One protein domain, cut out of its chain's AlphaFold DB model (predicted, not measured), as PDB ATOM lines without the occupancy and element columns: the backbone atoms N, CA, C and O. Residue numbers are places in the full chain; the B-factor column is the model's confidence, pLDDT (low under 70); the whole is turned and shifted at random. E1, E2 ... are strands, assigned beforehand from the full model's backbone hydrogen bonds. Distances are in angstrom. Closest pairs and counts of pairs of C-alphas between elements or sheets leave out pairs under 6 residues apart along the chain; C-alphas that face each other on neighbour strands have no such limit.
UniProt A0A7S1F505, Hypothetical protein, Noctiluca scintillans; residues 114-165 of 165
ATOM      1  N   ASP A 114     288.267 425.178 410.500       91.38
ATOM      2  CA  ASP A 114     288.181 426.255 409.513       91.38
ATOM      3  C   ASP A 114     289.578 426.750 409.107       91.38
ATOM      4  O   ASP A 114     290.372 427.219 409.926       91.38
ATOM      5  N   HIS A 115     289.851 426.619 407.814       90.69
ATOM      6  CA  HIS A 115     291.075 427.035 407.141       90.69
ATOM      7  C   HIS A 115     290.755 427.800 405.848       90.69
ATOM      8  O   HIS A 115     291.605 427.916 404.971       90.69
ATOM      9  N   SER A 116     289.541 428.357 405.735       90.38
ATOM     10  CA  SER A 116     289.078 429.133 404.571       90.38
ATOM     11  C   SER A 116     289.892 430.404 404.297       90.38
ATOM     12  O   SER A 116     289.843 430.958 403.203       90.38
ATOM     13  N   CYS A 117     290.647 430.872 405.288       92.19
ATOM     14  CA  CYS A 117     291.574 431.992 405.179       92.19
ATOM     15  C   CYS A 117     292.973 431.589 404.681       92.19
ATOM     16  O   CYS A 117     293.844 432.454 404.618       92.19
ATOM     17  N   CYS A 118     293.221 430.305 404.418       91.75
ATOM     18  CA  CYS A 118     294.512 429.793 403.984       91.75
ATOM     19  C   CYS A 118     294.507 429.441 402.495       91.75
ATOM     20  O   CYS A 118     293.489 429.010 401.964       91.75
ATOM     21  N   ASP A 119     295.680 429.508 401.866       90.75
ATOM     22  CA  ASP A 119     295.897 429.068 400.487       90.75
ATOM     23  C   ASP A 119     296.913 427.926 400.427       90.75
ATOM     24  O   ASP A 119     297.915 427.906 401.146       90.75
ATOM     25  N   THR A 120     296.705 426.990 399.508       87.69
ATOM     26  CA  THR A 120     297.718 425.996 399.141       87.69
ATOM     27  C   THR A 120     298.748 426.661 398.218       87.69
ATOM     28  O   THR A 120     298.368 427.167 397.155       87.69
ATOM     29  N   PRO A 121     300.048 426.699 398.562       81.56
ATOM     30  CA  PRO A 121     301.037 427.384 397.749       81.56
ATOM     31  C   PRO A 121     301.225 426.660 396.413       81.56
ATOM     32  O   PRO A 121     301.626 425.497 396.360       81.56
ATOM     33  N   VAL A 122     300.995 427.377 395.313       70.69
ATOM     34  CA  VAL A 122     301.276 426.873 393.965       70.69
ATOM     35  C   VAL A 122     302.794 426.736 393.789       70.69
ATOM     36  O   VAL A 122     303.539 427.666 394.099       70.69
ATOM     37  N   LEU A 123     303.234 425.558 393.323       62.38
ATOM     38  CA  LEU A 123     304.593 425.181 392.888       62.38
ATOM     39  C   LEU A 123     305.672 426.273 393.066       62.38
ATOM     40  O   LEU A 123     305.878 427.112 392.192       62.38
ATOM     41  N   GLY A 124     306.411 426.210 394.179       60.25
ATOM     42  CA  GLY A 124     307.663 426.958 394.367       60.25
ATOM     43  C   GLY A 124     307.804 427.699 395.698       60.25
ATOM     44  O   GLY A 124     308.932 427.899 396.141       60.25
ATOM     45  N   ASN A 125     306.703 428.051 396.373       71.75
ATOM     46  CA  ASN A 125     306.746 428.826 397.621       71.75
ATOM     47  C   ASN A 125     306.178 428.070 398.831       71.75
ATOM     48  O   ASN A 125     305.255 428.522 399.503       71.75
ATOM     49  N   LEU A 126     306.760 426.906 399.126       80.62
ATOM     50  CA  LEU A 126     306.387 426.084 400.287       80.62
ATOM     51  C   LEU A 126     306.655 426.769 401.638       80.62
ATOM     52  O   LEU A 126     306.204 426.280 402.667       80.62
ATOM     53  N   THR A 127     307.409 427.870 401.650       84.38
ATOM     54  CA  THR A 127     307.740 428.638 402.857       84.38
ATOM     55  C   THR A 127     306.777 429.795 403.116       84.38
ATOM     56  O   THR A 127     306.989 430.537 404.072       84.38
ATOM     57  N   CYS A 128     305.757 429.987 402.267       88.12
ATOM     58  CA  CYS A 128     304.781 431.080 402.364       88.12
ATOM     59  C   CYS A 128     305.401 432.490 402.312       88.12
ATOM     60  O   CYS A 128     304.754 433.500 402.597       88.12
ATOM     61  N   PHE A 129     306.675 432.591 401.926       86.75
ATOM     62  CA  PHE A 129     307.430 433.831 402.000       86.75
ATOM     63  C   PHE A 129     307.007 434.790 400.888       86.75
ATOM     64  O   PHE A 129     307.140 434.486 399.706       86.75
ATOM     65  N   GLY A 130     306.531 435.979 401.257       82.88
ATOM     66  CA  GLY A 130     306.120 436.992 400.284       82.88
ATOM     67  C   GLY A 130     304.737 436.759 399.670       82.88
ATOM     68  O   GLY A 130     304.389 437.479 398.737       82.88
ATOM     69  N   ILE A 131     303.943 435.813 400.192       86.31
ATOM     70  CA  ILE A 131     302.510 435.722 399.887       86.31
ATOM     71  C   ILE A 131     301.790 436.812 400.702       86.31
ATOM     72  O   ILE A 131     301.829 436.773 401.937       86.31
ATOM     73  N   PRO A 132     301.172 437.821 400.062       87.44
ATOM     74  CA  PRO A 132     300.506 438.899 400.783       87.44
ATOM     75  C   PRO A 132     299.395 438.364 401.691       87.44
ATOM     76  O   PRO A 132     298.513 437.648 401.237       87.44
ATOM     77  N   GLY A 133     299.431 438.721 402.976       88.81
ATOM     78  CA  GLY A 133     298.405 438.335 403.951       88.81
ATOM     79  C   GLY A 133     298.528 436.917 404.520       88.81
ATOM     80  O   GLY A 133     297.903 436.658 405.544       88.81
ATOM     81  N   LEU A 134     299.369 436.048 403.946       92.06
ATOM     82  CA  LEU A 134     299.501 434.637 404.342       92.06
ATOM     83  C   LEU A 134     300.950 434.247 404.699       92.06
ATOM     84  O   LEU A 134     301.537 433.385 404.044       92.06
ATOM     85  N   PRO A 135     301.578 434.884 405.707       92.12
ATOM     86  CA  PRO A 135     302.989 434.661 406.018       92.12
ATOM     87  C   PRO A 135     303.262 433.381 406.824       92.12
ATOM     88  O   PRO A 135     304.428 433.054 407.047       92.12
ATOM     89  N   THR A 136     302.232 432.685 407.317       92.94
ATOM     90  CA  THR A 136     302.389 431.550 408.237       92.94
ATOM     91  C   THR A 136     302.279 430.224 407.495       92.94
ATOM     92  O   THR A 136     301.235 429.916 406.935       92.94
ATOM     93  N   GLY A 137     303.317 429.393 407.549       91.88
ATOM     94  CA  GLY A 137     303.278 428.025 407.034       91.88
ATOM     95  C   GLY A 137     304.676 427.447 406.776       91.88
ATOM     96  O   GLY A 137     305.672 428.085 407.124       91.88
ATOM     97  N   PRO A 138     304.774 426.236 406.202       92.44
ATOM     98  CA  PRO A 138     303.657 425.390 405.783       92.44
ATOM     99  C   PRO A 138     302.929 424.781 406.987       92.44
ATOM    100  O   PRO A 138     303.551 424.162 407.852       92.44
ATOM    101  N   LEU A 139     301.607 424.939 407.039       93.31
ATOM    102  CA  LEU A 139     300.754 424.235 407.995       93.31
ATOM    103  C   LEU A 139     300.171 422.978 407.351       93.31
ATOM    104  O   LEU A 139     299.834 422.984 406.169       93.31
ATOM    105  N   PHE A 140     300.031 421.919 408.145       93.69
ATOM    106  CA  PHE A 140     299.337 420.703 407.739       93.69
ATOM    107  C   PHE A 140     298.168 420.463 408.688       93.69
ATOM    108  O   PHE A 140     298.376 420.187 409.870       93.69
ATOM    109  N   VAL A 141     296.948 420.582 408.179       93.19
ATOM    110  CA  VAL A 141     295.722 420.437 408.969       93.19
ATOM    111  C   VAL A 141     295.221 419.016 408.766       93.19
ATOM    112  O   VAL A 141     294.930 418.617 407.652       93.19
ATOM    113  N   MET A 142     295.195 418.195 409.818       92.19
ATOM    114  CA  MET A 142     294.783 416.782 409.711       92.19
ATOM    115  C   MET A 142     295.548 415.988 408.628       92.19
ATOM    116  O   MET A 142     295.013 415.073 408.004       92.19
ATOM    117  N   GLY A 143     296.818 416.340 408.410       89.50
ATOM    118  CA  GLY A 143     297.682 415.712 407.407       89.50
ATOM    119  C   GLY A 143     297.471 416.194 405.971       89.50
ATOM    120  O   GLY A 143     298.170 415.698 405.090       89.50
ATOM    121  N   THR A 144     296.555 417.133 405.726       91.31
ATOM    122  CA  THR A 144     296.386 417.793 404.427       91.31
ATOM    123  C   THR A 144     297.173 419.097 404.354       91.31
ATOM    124  O   THR A 144     297.572 419.639 405.386       91.31
ATOM    125  N   GLY A 145     297.420 419.594 403.145       90.31
ATOM    126  CA  GLY A 145     298.275 420.753 402.890       90.31
ATOM    127  C   GLY A 145     299.592 420.365 402.209       90.31
ATOM    128  O   GLY A 145     299.838 419.196 401.904       90.31
ATOM    129  N   PRO A 146     300.495 421.324 401.985       92.69
ATOM    130  CA  PRO A 146     300.741 422.455 402.873       92.69
ATOM    131  C   PRO A 146     299.808 423.645 402.648       92.69
ATOM    132  O   PRO A 146     299.431 423.940 401.521       92.69
ATOM    133  N   TYR A 147     299.521 424.374 403.723       92.69
ATOM    134  CA  TYR A 147     298.762 425.621 403.700       92.69
ATOM    135  C   TYR A 147     299.616 426.808 404.147       92.69
ATOM    136  O   TYR A 147     300.404 426.709 405.095       92.69
ATOM    137  N   CYS A 148     299.414 427.936 403.477       93.88
ATOM    138  CA  CYS A 148     299.879 429.254 403.867       93.88
ATOM    139  C   CYS A 148     298.700 430.041 404.428       93.88
ATOM    140  O   CYS A 148     297.696 430.232 403.751       93.88
ATOM    141  N   CYS A 149     298.821 430.486 405.670       94.19
ATOM    142  CA  CYS A 149     297.737 431.047 406.462       94.19
ATOM    143  C   CYS A 149     298.111 432.429 407.028       94.19
ATOM    144  O   CYS A 149     299.293 432.806 407.033       94.19
ATOM    145  N   PRO A 150     297.134 433.193 407.547       94.81
ATOM    146  CA  PRO A 150     297.378 434.492 408.163       94.81
ATOM    147  C   PRO A 150     298.315 434.441 409.374       94.81
ATOM    148  O   PRO A 150     298.600 433.390 409.954       94.81
ATOM    149  N   SER A 151     298.801 435.608 409.793       93.12
ATOM    150  CA  SER A 151     299.614 435.741 411.006       93.12
ATOM    151  C   SER A 151     298.888 435.190 412.237       93.12
ATOM    152  O   SER A 151     297.726 435.509 412.475       93.12
ATOM    153  N   GLY A 152     299.594 434.397 413.046       92.00
ATOM    154  CA  GLY A 152     299.037 433.776 414.253       92.00
ATOM    155  C   GLY A 152     298.288 432.462 414.009       92.00
ATOM    156  O   GLY A 152     297.800 431.872 414.971       92.00
ATOM    157  N   ALA A 153     298.208 431.997 412.759       95.06
ATOM    158  CA  ALA A 153     297.634 430.701 412.426       95.06
ATOM    159  C   ALA A 153     298.410 429.540 413.067       95.06
ATOM    160  O   ALA A 153     299.640 429.550 413.158       95.06
ATOM    161  N   THR A 154     297.676 428.512 413.475       94.81
ATOM    162  CA  THR A 154     298.209 427.240 413.985       94.81
ATOM    163  C   THR A 154     297.474 426.078 413.325       94.81
ATOM    164  O   THR A 154     296.460 426.285 412.669       94.81
ATOM    165  N   VAL A 155     297.960 424.846 413.492       92.06
ATOM    166  CA  VAL A 155     297.276 423.662 412.939       92.06
ATOM    167  C   VAL A 155     295.885 423.434 413.546       92.06
ATOM    168  O   VAL A 155     295.009 422.931 412.853       92.06
ATOM    169  N   ASP A 156     295.673 423.841 414.803       92.88
ATOM    170  CA  ASP A 156     294.389 423.705 415.508       92.88
ATOM    171  C   ASP A 156     293.459 424.905 415.274       92.88
ATOM    172  O   ASP A 156     292.237 424.774 415.314       92.88
ATOM    173  N   VAL A 157     294.035 426.085 415.023       94.44
ATOM    174  CA  VAL A 157     293.309 427.324 414.705       94.44
ATOM    175  C   VAL A 157     293.963 427.984 413.483       94.44
ATOM    176  O   VAL A 157     294.758 428.919 413.648       94.44
ATOM    177  N   PRO A 158     293.687 427.498 412.256       94.00
ATOM    178  CA  PRO A 158     294.299 428.043 411.041       94.00
ATOM    179  C   PRO A 158     293.804 429.454 410.717       94.00
ATOM    180  O   PRO A 158     294.577 430.282 410.238       94.00
ATOM    181  N   CYS A 159     292.545 429.748 411.052       94.38
ATOM    182  CA  CYS A 159     291.928 431.063 410.899       94.38
ATOM    183  C   CYS A 159     291.673 431.726 412.255       94.38
ATOM    184  O   CYS A 159     290.539 431.745 412.740       94.38
ATOM    185  N   PRO A 160     292.713 432.277 412.909       90.06
ATOM    186  CA  PRO A 160     292.513 433.041 414.125       90.06
ATOM    187  C   PRO A 160     291.686 434.284 413.802       90.06
ATOM    188  O   PRO A 160     291.912 434.963 412.797       90.06
ATOM    189  N   SER A 161     290.737 434.615 414.673       78.38
ATOM    190  CA  SER A 161     290.025 435.886 414.590       78.38
ATOM    191  C   SER A 161     291.058 437.007 414.673       78.38
ATOM    192  O   SER A 161     291.679 437.206 415.720       78.38
ATOM    193  N   VAL A 162     291.293 437.702 413.561       61.44
ATOM    194  CA  VAL A 162     292.287 438.772 413.505       61.44
ATOM    195  C   VAL A 162     291.838 439.859 414.475       61.44
ATOM    196  O   VAL A 162     290.879 440.583 414.217       61.44
ATOM    197  N   SER A 163     292.525 439.983 415.609       47.00
ATOM    198  CA  SER A 163     292.522 441.249 416.331       47.00
ATOM    199  C   SER A 163     293.266 442.220 415.429       47.00
ATOM    200  O   SER A 163     294.484 442.132 415.295       47.00
ATOM    201  N   VAL A 164     292.519 443.071 414.731       41.00
ATOM    202  CA  VAL A 164     293.076 444.228 414.036       41.00
ATOM    203  C   VAL A 164     293.692 445.098 415.133       41.00
ATOM    204  O   VAL A 164     292.961 445.750 415.876       41.00
ATOM    205  N   VAL A 165     295.009 445.001 415.315       36.81
ATOM    206  CA  VAL A 165     295.786 445.904 416.175       36.81
ATOM    207  C   VAL A 165     296.343 447.017 415.307       36.81
ATOM    208  O   VAL A 165     296.923 446.683 414.248       36.81
TER     209      VAL A 165
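AT A GLANCE: This is residues 114 to 165 of the 165 residues of the protein "Hypothetical protein" of Noctiluca scintillans (UniProt A0A7S1F505). There is little regular structure here: one small two-stranded hairpin, E1 and E2, sits among loops. Before it, the chain loops past E2 with residues 118 to 121; after it, residues 153 to 155 fold back beside E1. The printed part has 52 residues, with no named helix and two antiparallel strands, E1 then E2; its class is all strand, with under half of the residues in named elements. It is compact, with a radius of gyration of the C-alphas of 10.2 A, and flat, spanning 32 by 25 by 13 A.

HOW THE PARTS SIT: E1, residues 136 to 141, and E2, residues 144 to 149, form a hairpin with a tight link of 2 residues. Their directions differ by 150 degrees. N 139 and O 147, 2.9 A apart, are within hydrogen-bond range.

IN THESE COORDINATES: E1 begins at C-alpha 136 (302.389, 431.550, 408.237) and is 13.0 A long. E2, 13.5 A long, ends at C-alpha 149 (297.737, 431.047, 406.462).

THE WHOLE: The farthest C-alphas, of Leu 123 and Val 165, are 32.4 A apart. The printed part has no cut. Confidence is under 70 at residues 123 to 124 and 162 to 165.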